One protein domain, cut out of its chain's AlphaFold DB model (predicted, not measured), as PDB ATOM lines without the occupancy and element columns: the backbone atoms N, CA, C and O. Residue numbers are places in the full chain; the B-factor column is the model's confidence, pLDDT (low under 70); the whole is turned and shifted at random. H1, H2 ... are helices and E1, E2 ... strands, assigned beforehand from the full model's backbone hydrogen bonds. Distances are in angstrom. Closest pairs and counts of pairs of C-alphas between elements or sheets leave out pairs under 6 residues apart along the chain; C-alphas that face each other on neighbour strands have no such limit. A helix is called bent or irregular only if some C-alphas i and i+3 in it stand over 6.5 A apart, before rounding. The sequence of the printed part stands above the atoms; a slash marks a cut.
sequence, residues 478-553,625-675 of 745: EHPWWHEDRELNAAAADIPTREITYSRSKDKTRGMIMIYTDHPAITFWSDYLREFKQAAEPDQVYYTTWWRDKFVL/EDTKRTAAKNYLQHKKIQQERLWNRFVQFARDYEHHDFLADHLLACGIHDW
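What this domain is: This is residues 478 to 553 and 625 to 675 of the 745 residues of the protein "NAD(P)-binding Rossmann-like domain-containing protein" of Nitrosomonas sp. Nm166 (UniProt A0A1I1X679). Three strands stand in a loose row, the hairpin of E1 and E2 with E3 near E2 but not paired with it, and the long helix H2 crosses over one face of this row, its residues 625 to 630 sticking out beyond the body. The short helix H1 sits at one end of the strands, and residues 544 to 545 pair with E3 on the side away from E2. The printed part has 127 residues with two named helices and three named strands, in the order E1, E2, H1, H2, E3; the one sheet of named strands is E1 - E2, antiparallel, and the class is mixed, helices and strands. The whole is only just loose, close to compact, with a radius of gyration of the C-alphas of 16.8 A, and spans 54 by 36 by 25 A.

Where its parts are: Residues 478 to 498 hold no named element. E1 is residues 499 to 504, 17.1 A long, beginning at C-alpha 499 (93.938, -6.788, 8.245). E2 is residues 510 to 517, 23.4 A, and H1 is residues 522 to 529, 10.9 A. H2 is residues 625 to 658, 47.8 A, beginning at C-alpha 625 (111.688, 1.928, -31.845). H2 is neither bent nor irregular, but only just: C-alphas 655 and 658 are 6.1 A apart. E3 is residues 667 to 674, 21.4 A, ending at C-alpha 674 (102.380, -9.199, -3.872).

How they stand to each other: E1 and E2 form a hairpin, antiparallel at 166 degrees, with N 501 and O 514 at 2.9 A and N 512 and O 503 at 2.8 A, within hydrogen-bond range. E3 is near E2, with 16 pairs of C-alphas within 10 A, and pairs with no named strand; residues 671 to 672 of E3 pair with residues 544 to 545, antiparallel. The closest C-alphas of H2 and E3 are those of Trp 647 and Cys 670, 7.0 A apart. H2 touches H1 with residues 642 to 646 alone, closest at the C-alphas of Tyr 528 and Gln 642, 6.1 A, at a steep tilt of 41 degrees, opposite ways. H2 is apart from E1 and E2. Of the O i to N i+4 pairs, 29 of 30 in H2 and 1 of 4 in H1 are within hydrogen-bond range; in H1, 3 of 5 O i to N i+3 pairs are.

The domain as a whole: The two C-alphas farthest apart are those of Asp 485 and Asp 626, 54.2 A. Residues 554 to 624 are not printed, and C-alphas 553 and 625 are 19.5 A apart across the cut. Of the links printed whole, E1 to E2 and E2 to H1 are tight and H2 to E3 is short. Residues 536 to 541 stand free. The mean pLDDT of the printed part is 70.3, and residues 530 to 553 and 625 to 644 are under 70.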
ATOM      1  N   GLU A 478      88.814  10.704  -1.426       83.81
ATOM      2  CA  GLU A 478      88.243  11.973  -1.015       83.81
ATOM      3  C   GLU A 478      87.032  11.734  -0.105       83.81
ATOM      4  O   GLU A 478      86.269  10.790  -0.298       83.81
ATOM      5  N   HIS A 479      86.886  12.587   0.915       84.25
ATOM      6  CA  HIS A 479      85.799  12.530   1.898       84.25
ATOM      7  C   HIS A 479      85.699  11.169   2.615       84.25
ATOM      8  O   HIS A 479      84.715  10.447   2.451       84.25
ATOM      9  N   PRO A 480      86.707  10.802   3.432       90.75
ATOM     10  CA  PRO A 480      86.684   9.548   4.180       90.75
ATOM     11  C   PRO A 480      85.453   9.423   5.067       90.75
ATOM     12  O   PRO A 480      85.249  10.238   5.967       90.75
ATOM     13  N   TRP A 481      84.668   8.372   4.830       90.62
ATOM     14  CA  TRP A 481      83.390   8.134   5.501       90.62
ATOM     15  C   TRP A 481      83.521   7.650   6.947       90.62
ATOM     16  O   TRP A 481      82.545   7.649   7.688       90.62
ATOM     17  N   TRP A 482      84.715   7.227   7.363       90.69
ATOM     18  CA  TRP A 482      84.965   6.761   8.721       90.69
ATOM     19  C   TRP A 482      85.340   7.887   9.689       90.69
ATOM     20  O   TRP A 482      85.919   8.909   9.306       90.69
ATOM     21  N   HIS A 483      85.056   7.649  10.969       85.25
ATOM     22  CA  HIS A 483      85.482   8.487  12.089       85.25
ATOM     23  C   HIS A 483      86.936   8.196  12.508       85.25
ATOM     24  O   HIS A 483      87.514   7.180  12.126       85.25
ATOM     25  N   GLU A 484      87.550   9.108  13.269       76.19
ATOM     26  CA  GLU A 484      88.956   8.987  13.708       76.19
ATOM     27  C   GLU A 484      89.177   7.895  14.756       76.19
ATOM     28  O   GLU A 484      90.273   7.358  14.859       76.19
ATOM     29  N   ASP A 485      88.135   7.554  15.505       75.25
ATOM     30  CA  ASP A 485      88.098   6.512  16.530       75.25
ATOM     31  C   ASP A 485      87.650   5.149  15.982       75.25
ATOM     32  O   ASP A 485      87.366   4.236  16.756       75.25
ATOM     33  N   ARG A 486      87.585   4.995  14.651       81.81
ATOM     34  CA  ARG A 486      87.202   3.734  14.015       81.81
ATOM     35  C   ARG A 486      88.098   2.593  14.493       81.81
ATOM     36  O   ARG A 486      89.324   2.677  14.424       81.81
ATOM     37  N   GLU A 487      87.459   1.506  14.920       76.12
ATOM     38  CA  GLU A 487      88.153   0.281  15.294       76.12
ATOM     39  C   GLU A 487      88.952  -0.286  14.114       76.12
ATOM     40  O   GLU A 487      88.551  -0.219  12.947       76.12
ATOM     41  N   LEU A 488      90.103  -0.874  14.428       77.25
ATOM     42  CA  LEU A 488      90.918  -1.575  13.442       77.25
ATOM     43  C   LEU A 488      90.180  -2.792  12.934       77.25
ATOM     44  O   LEU A 488      89.401  -3.398  13.666       77.25
ATOM     45  N   ASN A 489      90.480  -3.179  11.696       86.88
ATOM     46  CA  ASN A 489      89.858  -4.337  11.069       86.88
ATOM     47  C   ASN A 489      88.330  -4.263  10.994       86.88
ATOM     48  O   ASN A 489      87.714  -5.276  10.682       86.88
ATOM     49  N   ALA A 490      87.727  -3.090  11.223       84.25
ATOM     50  CA  ALA A 490      86.323  -2.856  10.932       84.25
ATOM     51  C   ALA A 490      86.039  -3.261   9.475       84.25
ATOM     52  O   ALA A 490      86.680  -2.723   8.574       84.25
ATOM     53  N   ALA A 491      85.126  -4.215   9.271       85.69
ATOM     54  CA  ALA A 491      84.797  -4.856   7.986       85.69
ATOM     55  C   ALA A 491      85.893  -5.744   7.359       85.69
ATOM     56  O   ALA A 491      85.811  -6.126   6.189       85.69
ATOM     57  N   ALA A 492      86.906  -6.160   8.128       88.19
ATOM     58  CA  ALA A 492      87.891  -7.143   7.665       88.19
ATOM     59  C   ALA A 492      87.264  -8.508   7.357       88.19
ATOM     60  O   ALA A 492      87.779  -9.228   6.509       88.19
ATOM     61  N   ALA A 493      86.157  -8.857   8.013       84.88
ATOM     62  CA  ALA A 493      85.451 -10.106   7.753       84.88
ATOM     63  C   ALA A 493      84.607 -10.081   6.461       84.88
ATOM     64  O   ALA A 493      84.260 -11.143   5.947       84.88
ATOM     65  N   ASP A 494      84.306  -8.895   5.924       85.94
ATOM     66  CA  ASP A 494      83.396  -8.717   4.782       85.94
ATOM     67  C   ASP A 494      84.119  -8.681   3.428       85.94
ATOM     68  O   ASP A 494      83.505  -8.805   2.363       85.94
ATOM     69  N   ILE A 495      85.448  -8.560   3.444       89.31
ATOM     70  CA  ILE A 495      86.286  -8.616   2.245       89.31
ATOM     71  C   ILE A 495      87.389  -9.668   2.407       89.31
ATOM     72  O   ILE A 495      87.765  -9.983   3.532       89.31
ATOM     73  N   PRO A 496      87.960 -10.218   1.315       91.56
ATOM     74  CA  PRO A 496      89.007 -11.237   1.413       91.56
ATOM     75  C   PRO A 496      90.313 -10.689   2.016       91.56
ATOM     76  O   PRO A 496      91.253 -10.386   1.295       91.56
ATOM     77  N   THR A 497      90.425 -10.525   3.326       91.44
ATOM     78  CA  THR A 497      91.618  -9.951   3.961       91.44
ATOM     79  C   THR A 497      91.857 -10.523   5.350       91.44
ATOM     80  O   THR A 497      91.030 -11.256   5.884       91.44
ATOM     81  N   ARG A 498      93.006 -10.184   5.935       88.69
ATOM     82  CA  ARG A 498      93.284 -10.402   7.358       88.69
ATOM     83  C   ARG A 498      93.248  -9.122   8.147       88.69
ATOM     84  O   ARG A 498      92.769  -9.113   9.274       88.69
ATOM     85  N   GLU A 499      93.785  -8.062   7.573       91.00
ATOM     86  CA  GLU A 499      93.938  -6.788   8.245       91.00
ATOM     87  C   GLU A 499      93.434  -5.669   7.330       91.00
ATOM     88  O   GLU A 499      93.630  -5.700   6.108       91.00
ATOM     89  N   ILE A 500      92.744  -4.699   7.932       90.69
ATOM     90  CA  ILE A 500      92.381  -3.432   7.301       90.69
ATOM     91  C   ILE A 500      92.766  -2.298   8.240       90.69
ATOM     92  O   ILE A 500      92.376  -2.283   9.410       90.69
ATOM     93  N   THR A 501      93.484  -1.316   7.702       90.50
ATOM     94  CA  THR A 501      93.791  -0.074   8.411       90.50
ATOM     95  C   THR A 501      93.233   1.135   7.681       90.50
ATOM     96  O   THR A 501      93.128   1.159   6.454       90.50
ATOM     97  N   TYR A 502      92.868   2.143   8.469       91.31
ATOM     98  CA  TYR A 502      92.263   3.387   8.021       91.31
ATOM     99  C   TYR A 502      93.121   4.544   8.525       91.31
ATOM    100  O   TYR A 502      93.386   4.646   9.721       91.31
ATOM    101  N   SER A 503      93.553   5.431   7.634       89.69
ATOM    102  CA  SER A 503      94.285   6.646   8.000       89.69
ATOM    103  C   SER A 503      93.715   7.865   7.286       89.69
ATOM    104  O   SER A 503      93.041   7.746   6.264       89.69
ATOM    105  N   ARG A 504      93.930   9.053   7.855       89.62
ATOM    106  CA  ARG A 504      93.435  10.328   7.323       89.62
ATOM    107  C   ARG A 504      94.580  11.312   7.119       89.62
ATOM    108  O   ARG A 504      95.585  11.252   7.823       89.62
ATOM    109  N   SER A 505      94.401  12.217   6.162       87.00
ATOM    110  CA  SER A 505      95.241  13.406   6.008       87.00
ATOM    111  C   SER A 505      95.117  14.326   7.233       87.00
ATOM    112  O   SER A 505      94.122  14.262   7.962       87.00
ATOM    113  N   LYS A 506      96.103  15.206   7.465       84.62
ATOM    114  CA  LYS A 506      96.109  16.148   8.602       84.62
ATOM    115  C   LYS A 506      94.902  17.089   8.543       84.62
ATOM    116  O   LYS A 506      94.322  17.420   9.575       84.62
ATOM    117  N   ASP A 507      94.489  17.480   7.338       84.88
ATOM    118  CA  ASP A 507      93.302  18.315   7.108       84.88
ATOM    119  C   ASP A 507      91.970  17.536   7.092       84.88
ATOM    120  O   ASP A 507      90.905  18.136   6.950       84.88
ATOM    121  N   LYS A 508      92.019  16.204   7.246       87.38
ATOM    122  CA  LYS A 508      90.875  15.275   7.278       87.38
ATOM    123  C   LYS A 508      90.055  15.197   5.983       87.38
ATOM    124  O   LYS A 508      88.996  14.567   5.976       87.38
ATOM    125  N   THR A 509      90.514  15.795   4.883       84.50
ATOM    126  CA  THR A 509      89.785  15.799   3.600       84.50
ATOM    127  C   THR A 509      90.022  14.541   2.767       84.50
ATOM    128  O   THR A 509      89.255  14.256   1.838       84.50
ATOM    129  N   ARG A 510      91.071  13.780   3.092       87.38
ATOM    130  CA  ARG A 510      91.493  12.562   2.401       87.38
ATOM    131  C   ARG A 510      91.687  11.427   3.392       87.38
ATOM    132  O   ARG A 510      92.022  11.644   4.557       87.38
ATOM    133  N   GLY A 511      91.492  10.205   2.917       90.12
ATOM    134  CA  GLY A 511      91.772   9.001   3.683       90.12
ATOM    135  C   GLY A 511      92.481   7.948   2.855       90.12
ATOM    136  O   GLY A 511      92.347   7.923   1.634       90.12
ATOM    137  N   MET A 512      93.226   7.076   3.525       91.62
ATOM    138  CA  MET A 512      93.791   5.871   2.941       91.62
ATOM    139  C   MET A 512      93.249   4.649   3.673       91.62
ATOM    140  O   MET A 512      93.278   4.588   4.901       91.62
ATOM    141  N   ILE A 513      92.785   3.673   2.902       93.50
ATOM    142  CA  ILE A 513      92.517   2.318   3.375       93.50
ATOM    143  C   ILE A 513      93.670   1.444   2.917       93.50
ATOM    144  O   ILE A 513      93.996   1.457   1.730       93.50
ATOM    145  N   MET A 514      94.260   0.671   3.826       93.19
ATOM    146  CA  MET A 514      95.158  -0.420   3.461       93.19
ATOM    147  C   MET A 514      94.548  -1.766   3.810       93.19
ATOM    148  O   MET A 514      94.129  -1.994   4.939       93.19
ATOM    149  N   ILE A 515      94.555  -2.659   2.829       93.81
ATOM    150  CA  ILE A 515      94.220  -4.074   2.945       93.81
ATOM    151  C   ILE A 515      95.531  -4.835   3.049       93.81
ATOM    152  O   ILE A 515      96.437  -4.601   2.249       93.81
ATOM    153  N   TYR A 516      95.624  -5.758   3.998       93.94
ATOM    154  CA  TYR A 516      96.803  -6.582   4.205       93.94
ATOM    155  C   TYR A 516      96.401  -8.031   4.469       93.94
ATOM    156  O   TYR A 516      95.580  -8.329   5.337       93.94
ATOM    157  N   THR A 517      96.946  -8.945   3.671       93.56
ATOM    158  CA  THR A 517      96.447 -10.315   3.604       93.56
ATOM    159  C   THR A 517      97.530 -11.338   3.268       93.56
ATOM    160  O   THR A 517      98.614 -11.002   2.789       93.56
ATOM    161  N   ASP A 518      97.208 -12.596   3.532       93.06
ATOM    162  CA  ASP A 518      97.997 -13.801   3.294       93.06
ATOM    163  C   ASP A 518      97.124 -14.880   2.623       93.06
ATOM    164  O   ASP A 518      96.018 -14.605   2.141       93.06
ATOM    165  N   HIS A 519      97.607 -16.120   2.537       90.88
ATOM    166  CA  HIS A 519      96.748 -17.227   2.123       90.88
ATOM    167  C   HIS A 519      95.560 -17.402   3.079       90.88
ATOM    168  O   HIS A 519      95.735 -17.222   4.272       90.88
ATOM    169  N   PRO A 520      94.372 -17.791   2.580       90.94
ATOM    170  CA  PRO A 520      94.058 -18.054   1.177       90.94
ATOM    171  C   PRO A 520      93.709 -16.784   0.390       90.94
ATOM    172  O   PRO A 520      93.742 -16.809  -0.839       90.94
ATOM    173  N   ALA A 521      93.383 -15.683   1.067       91.69
ATOM    174  CA  ALA A 521      92.850 -14.461   0.468       91.69
ATOM    175  C   ALA A 521      93.789 -13.788  -0.549       91.69
ATOM    176  O   ALA A 521      93.319 -13.154  -1.493       91.69
ATOM    177  N   ILE A 522      95.100 -13.998  -0.450       90.94
ATOM    178  CA  ILE A 522      96.058 -13.583  -1.479       90.94
ATOM    179  C   ILE A 522      95.696 -14.132  -2.867       90.94
ATOM    180  O   ILE A 522      95.849 -13.433  -3.861       90.94
ATOM    181  N   THR A 523      95.122 -15.339  -2.957       89.50
ATOM    182  CA  THR A 523      94.736 -15.933  -4.250       89.50
ATOM    183  C   THR A 523      93.673 -15.114  -4.982       89.50
ATOM    184  O   THR A 523      93.687 -15.065  -6.211       89.50
ATOM    185  N   PHE A 524      92.801 -14.433  -4.232       92.19
ATOM    186  CA  PHE A 524      91.824 -13.491  -4.760       92.19
ATOM    187  C   PHE A 524      92.498 -12.209  -5.265       92.19
ATOM    188  O   PHE A 524      92.269 -11.798  -6.402       92.19
ATOM    189  N   TRP A 525      93.358 -11.588  -4.453       90.81
ATOM    190  CA  TRP A 525      93.947 -10.289  -4.788       90.81
ATOM    191  C   TRP A 525      95.033 -10.360  -5.863       90.81
ATOM    192  O   TRP A 525      95.083  -9.504  -6.746       90.81
ATOM    193  N   SER A 526      95.870 -11.396  -5.857       87.56
ATOM    194  CA  SER A 526      96.927 -11.566  -6.857       87.56
ATOM    195  C   SER A 526      96.381 -11.769  -8.275       87.56
ATOM    196  O   SER A 526      97.124 -11.594  -9.240       87.56
ATOM    197  N   ASP A 527      95.098 -12.115  -8.450       85.88
ATOM    198  CA  ASP A 527      94.468 -12.163  -9.779       85.88
ATOM    199  C   ASP A 527      94.381 -10.772 -10.435       85.88
ATOM    200  O   ASP A 527      94.447 -10.664 -11.661       85.88
ATOM    201  N   TYR A 528      94.328  -9.695  -9.640       83.44
ATOM    202  CA  TYR A 528      94.375  -8.321 -10.153       83.44
ATOM    203  C   TYR A 528      95.754  -7.930 -10.701       83.44
ATOM    204  O   TYR A 528      95.845  -6.969 -11.461       83.44
ATOM    205  N   LEU A 529      96.803  -8.696 -10.379       77.00
ATOM    206  CA  LEU A 529      98.159  -8.526 -10.913       77.00
ATOM    207  C   LEU A 529      98.429  -9.366 -12.173       77.00
ATOM    208  O   LEU A 529      99.478  -9.216 -12.794       77.00
ATOM    209  N   ARG A 530      97.533 -10.287 -12.561       66.75
ATOM    210  CA  ARG A 530      97.792 -11.201 -13.687       66.75
ATOM    211  C   ARG A 530      97.730 -10.483 -15.026       66.75
ATOM    212  O   ARG A 530      96.657 -10.053 -15.452       66.75
ATOM    213  N   GLU A 531      98.854 -10.436 -15.734       53.12
ATOM    214  CA  GLU A 531      98.898 -10.090 -17.158       53.12
ATOM    215  C   GLU A 531      98.182 -11.166 -17.988       53.12
ATOM    216  O   GLU A 531      98.366 -12.369 -17.780       53.12
ATOM    217  N   PHE A 532      97.331 -10.747 -18.932       42.91
ATOM    218  CA  PHE A 532      96.821 -11.666 -19.949       42.91
ATOM    219  C   PHE A 532      98.024 -12.176 -20.744       42.91
ATOM    220  O   PHE A 532      98.799 -11.370 -21.254       42.91
ATOM    221  N   LYS A 533      98.188 -13.503 -20.847       35.78
ATOM    222  CA  LYS A 533      99.264 -14.156 -21.610       35.78
ATOM    223  C   LYS A 533      99.184 -13.786 -23.097       35.78
ATOM    224  O   LYS A 533      98.661 -14.551 -23.901       35.78
ATOM    225  N   GLN A 534      99.711 -12.624 -23.464       35.38
ATOM    226  CA  GLN A 534     100.057 -12.290 -24.840       35.38
ATOM    227  C   GLN A 534     101.165 -11.227 -24.924       35.38
ATOM    228  O   GLN A 534     101.069 -10.275 -25.682       35.38
ATOM    229  N   ALA A 535     102.234 -11.411 -24.153       32.03
ATOM    230  CA  ALA A 535     103.603 -11.045 -24.523       32.03
ATOM    231  C   ALA A 535     104.529 -11.647 -23.463       32.03
ATOM    232  O   ALA A 535     104.409 -11.337 -22.284       32.03
ATOM    233  N   ALA A 536     105.392 -12.569 -23.873       33.28
ATOM    234  CA  ALA A 536     106.461 -13.067 -23.028       33.28
ATOM    235  C   ALA A 536     107.615 -12.061 -23.068       33.28
ATOM    236  O   ALA A 536     108.175 -11.844 -24.134       33.28
ATOM    237  N   GLU A 537     107.966 -11.504 -21.916       36.09
ATOM    238  CA  GLU A 537     109.316 -11.052 -21.571       36.09
ATOM    239  C   GLU A 537     109.514 -11.473 -20.101       36.09
ATOM    240  O   GLU A 537     108.712 -11.075 -19.250       36.09
ATOM    241  N   PRO A 538     110.481 -12.347 -19.780       40.41
ATOM    242  CA  PRO A 538     110.867 -12.610 -18.402       40.41
ATOM    243  C   PRO A 538     111.736 -11.442 -17.902       40.41
ATOM    244  O   PRO A 538     112.534 -10.908 -18.660       40.41
ATOM    245  N   ASP A 539     111.585 -11.071 -16.628       35.72
ATOM    246  CA  ASP A 539     112.494 -10.188 -15.865       35.72
ATOM    247  C   ASP A 539     112.124  -8.694 -15.723       35.72
ATOM    248  O   ASP A 539     112.991  -7.821 -15.750       35.72
ATOM    249  N   GLN A 540     110.855  -8.371 -15.428       33.59
ATOM    250  CA  GLN A 540     110.515  -7.081 -14.799       33.59
ATOM    251  C   GLN A 540     109.839  -7.240 -13.431       33.59
ATOM    252  O   GLN A 540     108.941  -8.057 -13.239       33.59
ATOM    253  N   VAL A 541     110.292  -6.431 -12.469       34.28
ATOM    254  CA  VAL A 541     109.695  -6.266 -11.137       34.28
ATOM    255  C   VAL A 541     108.348  -5.554 -11.302       34.28
ATOM    256  O   VAL A 541     108.297  -4.424 -11.791       34.28
ATOM    257  N   TYR A 542     107.241  -6.204 -10.938       37.72
ATOM    258  CA  TYR A 542     105.903  -5.660 -11.181       37.72
ATOM    259  C   TYR A 542     105.428  -4.758 -10.030       37.72
ATOM    260  O   TYR A 542     105.068  -5.233  -8.954       37.72
ATOM    261  N   TYR A 543     105.351  -3.452 -10.301       34.94
ATOM    262  CA  TYR A 543     104.628  -2.460  -9.497       34.94
ATOM    263  C   TYR A 543     103.514  -1.812 -10.341       34.94
ATOM    264  O   TYR A 543     103.735  -1.426 -11.496       34.94
ATOM    265  N   THR A 544     102.314  -1.631  -9.776       36.66
ATOM    266  CA  THR A 544     101.224  -0.873 -10.423       36.66
ATOM    267  C   THR A 544     100.655   0.209  -9.490       36.66
ATOM    268  O   THR A 544     100.054  -0.129  -8.472       36.66
ATOM    269  N   THR A 545     100.828   1.492  -9.848       33.28
ATOM    270  CA  THR A 545     100.279   2.714  -9.196       33.28
ATOM    271  C   THR A 545      99.364   3.497 -10.145       33.28
ATOM    272  O   THR A 545      99.664   3.540 -11.340       33.28
ATOM    273  N   TRP A 546      98.303   4.160  -9.636       41.69
ATOM    274  CA  TRP A 546      97.256   4.819 -10.457       41.69
ATOM    275  C   TRP A 546      96.840   6.237 -10.032       41.69
ATOM    276  O   TRP A 546      96.674   6.472  -8.841       41.69
ATOM    277  N   TRP A 547      96.608   7.132 -11.019       42.38
ATOM    278  CA  TRP A 547      96.228   8.557 -10.860       42.38
ATOM    279  C   TRP A 547      95.309   9.071 -11.993       42.38
ATOM    280  O   TRP A 547      95.419   8.605 -13.128       42.38
ATOM    281  N   ARG A 548      94.467  10.082 -11.710       32.69
ATOM    282  CA  ARG A 548      93.425  10.642 -12.608       32.69
ATOM    283  C   ARG A 548      93.944  11.481 -13.800       32.69
ATOM    284  O   ARG A 548      93.281  11.503 -14.832       32.69
ATOM    285  N   ASP A 549      95.142  12.082 -13.728       30.42
ATOM    286  CA  ASP A 549      95.483  13.241 -14.588       30.42
ATOM    287  C   ASP A 549      96.588  13.064 -15.660       30.42
ATOM    288  O   ASP A 549      96.992  14.038 -16.292       30.42
ATOM    289  N   LYS A 550      97.063  11.849 -15.982       31.94
ATOM    290  CA  LYS A 550      98.026  11.642 -17.101       31.94
ATOM    291  C   LYS A 550      97.381  11.151 -18.402       31.94
ATOM    292  O   LYS A 550      97.820  10.173 -19.008       31.94
ATOM    293  N   PHE A 551      96.368  11.876 -18.868       30.06
ATOM    294  CA  PHE A 551      95.808  11.724 -20.213       30.06
ATOM    295  C   PHE A 551      96.498  12.673 -21.201       30.06
ATOM    296  O   PHE A 551      96.168  13.851 -21.279       30.06
ATOM    297  N   VAL A 552      97.417  12.153 -22.021       27.28
ATOM    298  CA  VAL A 552      97.827  12.818 -23.268       27.28
ATOM    299  C   VAL A 552      97.306  11.971 -24.423       27.28
ATOM    300  O   VAL A 552      97.764  10.851 -24.647       27.28
ATOM    301  N   LEU A 553      96.303  12.487 -25.138       28.16
ATOM    302  CA  LEU A 553      95.860  11.917 -26.410       28.16
ATOM    303  C   LEU A 553      97.052  11.884 -27.384       28.16
ATOM    304  O   LEU A 553      97.811  12.854 -27.434       28.16
ATOM    305  N   GLU A 625     112.360   0.928 -32.679       43.44
ATOM    306  CA  GLU A 625     111.688   1.928 -31.845       43.44
ATOM    307  C   GLU A 625     110.165   1.943 -32.034       43.44
ATOM    308  O   GLU A 625     109.432   2.046 -31.050       43.44
ATOM    309  N   ASP A 626     109.660   1.778 -33.258       40.66
ATOM    310  CA  ASP A 626     108.217   1.719 -33.523       40.66
ATOM    311  C   ASP A 626     107.577   0.408 -33.022       40.66
ATOM    312  O   ASP A 626     106.443   0.421 -32.524       40.66
ATOM    313  N   THR A 627     108.301  -0.720 -33.061       35.12
ATOM    314  CA  THR A 627     107.851  -1.976 -32.427       35.12
ATOM    315  C   THR A 627     107.846  -1.853 -30.906       35.12
ATOM    316  O   THR A 627     106.839  -2.201 -30.289       35.12
ATOM    317  N   LYS A 628     108.885  -1.256 -30.302       37.06
ATOM    318  CA  LYS A 628     108.890  -0.913 -28.869       37.06
ATOM    319  C   LYS A 628     107.740   0.019 -28.491       37.06
ATOM    320  O   LYS A 628     107.091  -0.218 -27.479       37.06
ATOM    321  N   ARG A 629     107.422   1.034 -29.301       38.25
ATOM    322  CA  ARG A 629     106.277   1.939 -29.066       38.25
ATOM    323  C   ARG A 629     104.932   1.229 -29.156       38.25
ATOM    324  O   ARG A 629     104.038   1.528 -28.369       38.25
ATOM    325  N   THR A 630     104.772   0.295 -30.091       33.47
ATOM    326  CA  THR A 630     103.527  -0.473 -30.255       33.47
ATOM    327  C   THR A 630     103.341  -1.478 -29.118       33.47
ATOM    328  O   THR A 630     102.257  -1.548 -28.542       33.47
ATOM    329  N   ALA A 631     104.408  -2.182 -28.729       32.66
ATOM    330  CA  ALA A 631     104.428  -3.042 -27.549       32.66
ATOM    331  C   ALA A 631     104.164  -2.238 -26.265       32.66
ATOM    332  O   ALA A 631     103.304  -2.620 -25.481       32.66
ATOM    333  N   ALA A 632     104.794  -1.070 -26.103       34.81
ATOM    334  CA  ALA A 632     104.541  -0.155 -24.992       34.81
ATOM    335  C   ALA A 632     103.088   0.345 -24.970       34.81
ATOM    336  O   ALA A 632     102.496   0.436 -23.903       34.81
ATOM    337  N   LYS A 633     102.480   0.630 -26.129       35.81
ATOM    338  CA  LYS A 633     101.077   1.058 -26.233       35.81
ATOM    339  C   LYS A 633     100.098  -0.059 -25.859       35.81
ATOM    340  O   LYS A 633      99.139   0.206 -25.138       35.81
ATOM    341  N   ASN A 634     100.351  -1.291 -26.302       31.73
ATOM    342  CA  ASN A 634      99.560  -2.462 -25.912       31.73
ATOM    343  C   ASN A 634      99.752  -2.784 -24.423       31.73
ATOM    344  O   ASN A 634      98.770  -3.012 -23.722       31.73
ATOM    345  N   TYR A 635     100.984  -2.705 -23.914       36.03
ATOM    346  CA  TYR A 635     101.299  -2.811 -22.489       36.03
ATOM    347  C   TYR A 635     100.547  -1.753 -21.670       36.03
ATOM    348  O   TYR A 635      99.835  -2.102 -20.737       36.03
ATOM    349  N   LEU A 636     100.589  -0.477 -22.071       41.12
ATOM    350  CA  LEU A 636      99.831   0.622 -21.458       41.12
ATOM    351  C   LEU A 636      98.317   0.359 -21.463       41.12
ATOM    352  O   LEU A 636      97.649   0.622 -20.465       41.12
ATOM    353  N   GLN A 637      97.772  -0.189 -22.552       37.09
ATOM    354  CA  GLN A 637      96.354  -0.546 -22.657       37.09
ATOM    355  C   GLN A 637      95.970  -1.747 -21.774       37.09
ATOM    356  O   GLN A 637      94.908  -1.730 -21.159       37.09
ATOM    357  N   HIS A 638      96.812  -2.775 -21.664       41.31
ATOM    358  CA  HIS A 638      96.559  -3.922 -20.785       41.31
ATOM    359  C   HIS A 638      96.695  -3.562 -19.312       41.31
ATOM    360  O   HIS A 638      95.812  -3.904 -18.519       41.31
ATOM    361  N   LYS A 639      97.725  -2.776 -18.973       43.22
ATOM    362  CA  LYS A 639      97.855  -2.141 -17.665       43.22
ATOM    363  C   LYS A 639      96.542  -1.412 -17.350       43.22
ATOM    364  O   LYS A 639      96.021  -1.586 -16.250       43.22
ATOM    365  N   LYS A 640      95.973  -0.666 -18.321       47.06
ATOM    366  CA  LYS A 640      94.707   0.098 -18.198       47.06
ATOM    367  C   LYS A 640      93.477  -0.757 -17.884       47.06
ATOM    368  O   LYS A 640      92.573  -0.295 -17.204       47.06
ATOM    369  N   ILE A 641      93.437  -2.011 -18.311       50.25
ATOM    370  CA  ILE A 641      92.300  -2.899 -18.025       50.25
ATOM    371  C   ILE A 641      92.397  -3.493 -16.609       50.25
ATOM    372  O   ILE A 641      91.394  -3.595 -15.905       50.25
ATOM    373  N   GLN A 642      93.595  -3.867 -16.151       54.75
ATOM    374  CA  GLN A 642      93.801  -4.413 -14.795       54.75
ATOM    375  C   GLN A 642      93.519  -3.376 -13.702       54.75
ATOM    376  O   GLN A 642      92.895  -3.678 -12.685       54.75
ATOM    377  N   GLN A 643      93.921  -2.139 -13.973       62.12
ATOM    378  CA  GLN A 643      93.578  -0.930 -13.228       62.12
ATOM    379  C   GLN A 643      92.105  -0.809 -12.885       62.12
ATOM    380  O   GLN A 643      91.727  -0.710 -11.720       62.12
ATOM    381  N   GLU A 644      91.277  -0.830 -13.927       69.69
ATOM    382  CA  GLU A 644      89.841  -0.654 -13.810       69.69
ATOM    383  C   GLU A 644      89.236  -1.817 -13.013       69.69
ATOM    384  O   GLU A 644      88.309  -1.605 -12.237       69.69
ATOM    385  N   ARG A 645      89.793  -3.037 -13.104       84.00
ATOM    386  CA  ARG A 645      89.333  -4.183 -12.298       84.00
ATOM    387  C   ARG A 645      89.551  -3.975 -10.797       84.00
ATOM    388  O   ARG A 645      88.615  -4.225 -10.038       84.00
ATOM    389  N   LEU A 646      90.745  -3.555 -10.368       84.69
ATOM    390  CA  LEU A 646      91.041  -3.321  -8.945       84.69
ATOM    391  C   LEU A 646      90.243  -2.127  -8.401       84.69
ATOM    392  O   LEU A 646      89.642  -2.220  -7.331       84.69
ATOM    393  N   TRP A 647      90.177  -1.039  -9.172       83.69
ATOM    394  CA  TRP A 647      89.391   0.152  -8.848       83.69
ATOM    395  C   TRP A 647      87.913  -0.183  -8.642       83.69
ATOM    396  O   TRP A 647      87.342   0.077  -7.584       83.69
ATOM    397  N   ASN A 648      87.299  -0.837  -9.633       87.31
ATOM    398  CA  ASN A 648      85.893  -1.224  -9.577       87.31
ATOM    399  C   ASN A 648      85.624  -2.242  -8.466       87.31
ATOM    400  O   ASN A 648      84.545  -2.221  -7.880       87.31
ATOM    401  N   ARG A 649      86.597  -3.108  -8.143       90.81
ATOM    402  CA  ARG A 649      86.477  -4.034  -7.013       90.81
ATOM    403  C   ARG A 649      86.353  -3.290  -5.690       90.81
ATOM    404  O   ARG A 649      85.474  -3.620  -4.901       90.81
ATOM    405  N   PHE A 650      87.198  -2.293  -5.457       90.00
ATOM    406  CA  PHE A 650      87.099  -1.490  -4.245       90.00
ATOM    407  C   PHE A 650      85.792  -0.700  -4.190       90.00
ATOM    408  O   PHE A 650      85.118  -0.734  -3.169       90.00
ATOM    409  N   VAL A 651      85.394  -0.051  -5.290       87.50
ATOM    410  CA  VAL A 651      84.115   0.679  -5.359       87.50
ATOM    411  C   VAL A 651      82.943  -0.245  -5.028       87.50
ATOM    412  O   VAL A 651      82.049   0.152  -4.288       87.50
ATOM    413  N   GLN A 652      82.956  -1.477  -5.545       90.56
ATOM    414  CA  GLN A 652      81.961  -2.483  -5.195       90.56
ATOM    415  C   GLN A 652      81.964  -2.767  -3.685       90.56
ATOM    416  O   GLN A 652      80.924  -2.638  -3.058       90.56
ATOM    417  N   PHE A 653      83.113  -3.098  -3.088       92.12
ATOM    418  CA  PHE A 653      83.187  -3.396  -1.652       92.12
ATOM    419  C   PHE A 653      82.769  -2.220  -0.767       92.12
ATOM    420  O   PHE A 653      82.045  -2.422   0.204       92.12
ATOM    421  N   ALA A 654      83.166  -0.997  -1.125       88.31
ATOM    422  CA  ALA A 654      82.729   0.200  -0.421       88.31
ATOM    423  C   ALA A 654      81.197   0.305  -0.432       88.31
ATOM    424  O   ALA A 654      80.602   0.503   0.618       88.31
ATOM    425  N   ARG A 655      80.543   0.100  -1.584       90.69
ATOM    426  CA  ARG A 655      79.075   0.164  -1.703       90.69
ATOM    427  C   ARG A 655      78.342  -0.979  -1.014       90.69
ATOM    428  O   ARG A 655      77.271  -0.757  -0.456       90.69
ATOM    429  N   ASP A 656      78.897  -2.182  -1.089       87.62
ATOM    430  CA  ASP A 656      78.237  -3.388  -0.595       87.62
ATOM    431  C   ASP A 656      78.236  -3.440   0.942       87.62
ATOM    432  O   ASP A 656      77.262  -3.918   1.522       87.62
ATOM    433  N   TYR A 657      79.279  -2.913   1.603       83.81
ATOM    434  CA  TYR A 657      79.485  -3.142   3.042       83.81
ATOM    435  C   TYR A 657      79.550  -1.886   3.915       83.81
ATOM    436  O   TYR A 657      79.230  -1.955   5.095       83.81
ATOM    437  N   GLU A 658      79.952  -0.737   3.375       84.19
ATOM    438  CA  GLU A 658      80.394   0.390   4.215       84.19
ATOM    439  C   GLU A 658      79.726   1.728   3.875       84.19
ATOM    440  O   GLU A 658      79.450   2.539   4.756       84.19
ATOM    441  N   HIS A 659      79.471   1.985   2.593       86.19
ATOM    442  CA  HIS A 659      79.022   3.268   2.070       86.19
ATOM    443  C   HIS A 659      78.269   3.086   0.738       86.19
ATOM    444  O   HIS A 659      78.825   3.265  -0.348       86.19
ATOM    445  N   HIS A 660      76.973   2.758   0.815       87.38
ATOM    446  CA  HIS A 660      76.130   2.395  -0.340       87.38
ATOM    447  C   HIS A 660      76.150   3.404  -1.498       87.38
ATOM    448  O   HIS A 660      76.199   3.018  -2.666       87.38
ATOM    449  N   ASP A 661      76.219   4.698  -1.179       85.69
ATOM    450  CA  ASP A 661      76.232   5.783  -2.165       85.69
ATOM    451  C   ASP A 661      77.657   6.196  -2.578       85.69
ATOM    452  O   ASP A 661      77.881   7.316  -3.038       85.69
ATOM    453  N   PHE A 662      78.665   5.330  -2.383       86.94
ATOM    454  CA  PHE A 662      80.059   5.689  -2.663       86.94
ATOM    455  C   PHE A 662      80.244   5.974  -4.154       86.94
ATOM    456  O   PHE A 662      79.920   5.143  -5.015       86.94
ATOM    457  N   LEU A 663      80.767   7.152  -4.480       76.00
ATOM    458  CA  LEU A 663      80.983   7.562  -5.860       76.00
ATOM    459  C   LEU A 663      82.377   7.129  -6.319       76.00
ATOM    460  O   LEU A 663      83.374   7.320  -5.630       76.00
ATOM    461  N   ALA A 664      82.448   6.504  -7.495       74.50
ATOM    462  CA  ALA A 664      83.693   5.925  -8.000       74.50
ATOM    463  C   ALA A 664      84.786   6.973  -8.258       74.50
ATOM    464  O   ALA A 664      85.963   6.628  -8.267       74.50
ATOM    465  N   ASP A 665      84.398   8.227  -8.481       71.75
ATOM    466  CA  ASP A 665      85.276   9.376  -8.694       71.75
ATOM    467  C   ASP A 665      85.812   9.995  -7.393       71.75
ATOM    468  O   ASP A 665      86.715  10.826  -7.473       71.75
ATOM    469  N   HIS A 666      85.317   9.563  -6.225       80.50
ATOM    470  CA  HIS A 666      85.906   9.885  -4.920       80.50
ATOM    471  C   HIS A 666      87.129   9.016  -4.602       80.50
ATOM    472  O   HIS A 666      87.918   9.366  -3.729       80.50
ATOM    473  N   LEU A 667      87.315   7.880  -5.279       81.94
ATOM    474  CA  LEU A 667      88.587   7.166  -5.233       81.94
ATOM    475  C   LEU A 667      89.606   7.981  -6.052       81.94
ATOM    476  O   LEU A 667      89.319   8.429  -7.156       81.94
ATOM    477  N   LEU A 668      90.783   8.229  -5.485       77.62
ATOM    478  CA  LEU A 668      91.817   9.095  -6.062       77.62
ATOM    479  C   LEU A 668      93.022   8.299  -6.558       77.62
ATOM    480  O   LEU A 668      93.628   8.650  -7.570       77.62
ATOM    481  N   ALA A 669      93.371   7.233  -5.839       78.31
ATOM    482  CA  ALA A 669      94.493   6.370  -6.176       78.31
ATOM    483  C   ALA A 669      94.316   4.977  -5.585       78.31
ATOM    484  O   ALA A 669      93.693   4.805  -4.538       78.31
ATOM    485  N   CYS A 670      94.931   3.986  -6.220       83.69
ATOM    486  CA  CYS A 670      95.104   2.670  -5.627       83.69
ATOM    487  C   CYS A 670      96.439   2.054  -6.039       83.69
ATOM    488  O   CYS A 670      97.036   2.430  -7.055       83.69
ATOM    489  N   GLY A 671      96.899   1.099  -5.242       83.75
ATOM    490  CA  GLY A 671      98.073   0.294  -5.541       83.75
ATOM    491  C   GLY A 671      97.981  -1.059  -4.860       83.75
ATOM    492  O   GLY A 671      97.246  -1.230  -3.893       83.75
ATOM    493  N   ILE A 672      98.711  -2.024  -5.401       87.56
ATOM    494  CA  ILE A 672      98.731  -3.411  -4.945       87.56
ATOM    495  C   ILE A 672     100.147  -3.955  -5.110       87.56
ATOM    496  O   ILE A 672     100.815  -3.656  -6.104       87.56
ATOM    497  N   HIS A 673     100.601  -4.747  -4.144       86.44
ATOM    498  CA  HIS A 673     101.894  -5.412  -4.205       86.44
ATOM    499  C   HIS A 673     101.827  -6.793  -3.556       86.44
ATOM    500  O   HIS A 673     101.334  -6.930  -2.435       86.44
ATOM    501  N   ASP A 674     102.329  -7.795  -4.276       90.94
ATOM    502  CA  ASP A 674     102.380  -9.199  -3.872       90.94
ATOM    503  C   ASP A 674     103.840  -9.632  -3.728       90.94
ATOM    504  O   ASP A 674     104.531  -9.890  -4.717       90.94
ATOM    505  N   TRP A 675     104.297  -9.747  -2.484       90.44
ATOM    506  CA  TRP A 675     105.663 -10.159  -2.169       90.44
ATOM    507  C   TRP A 675     105.938 -11.638  -2.472       90.44
ATOM    508  O   TRP A 675     107.097 -12.049  -2.478       90.44
TER     509      TRP A 675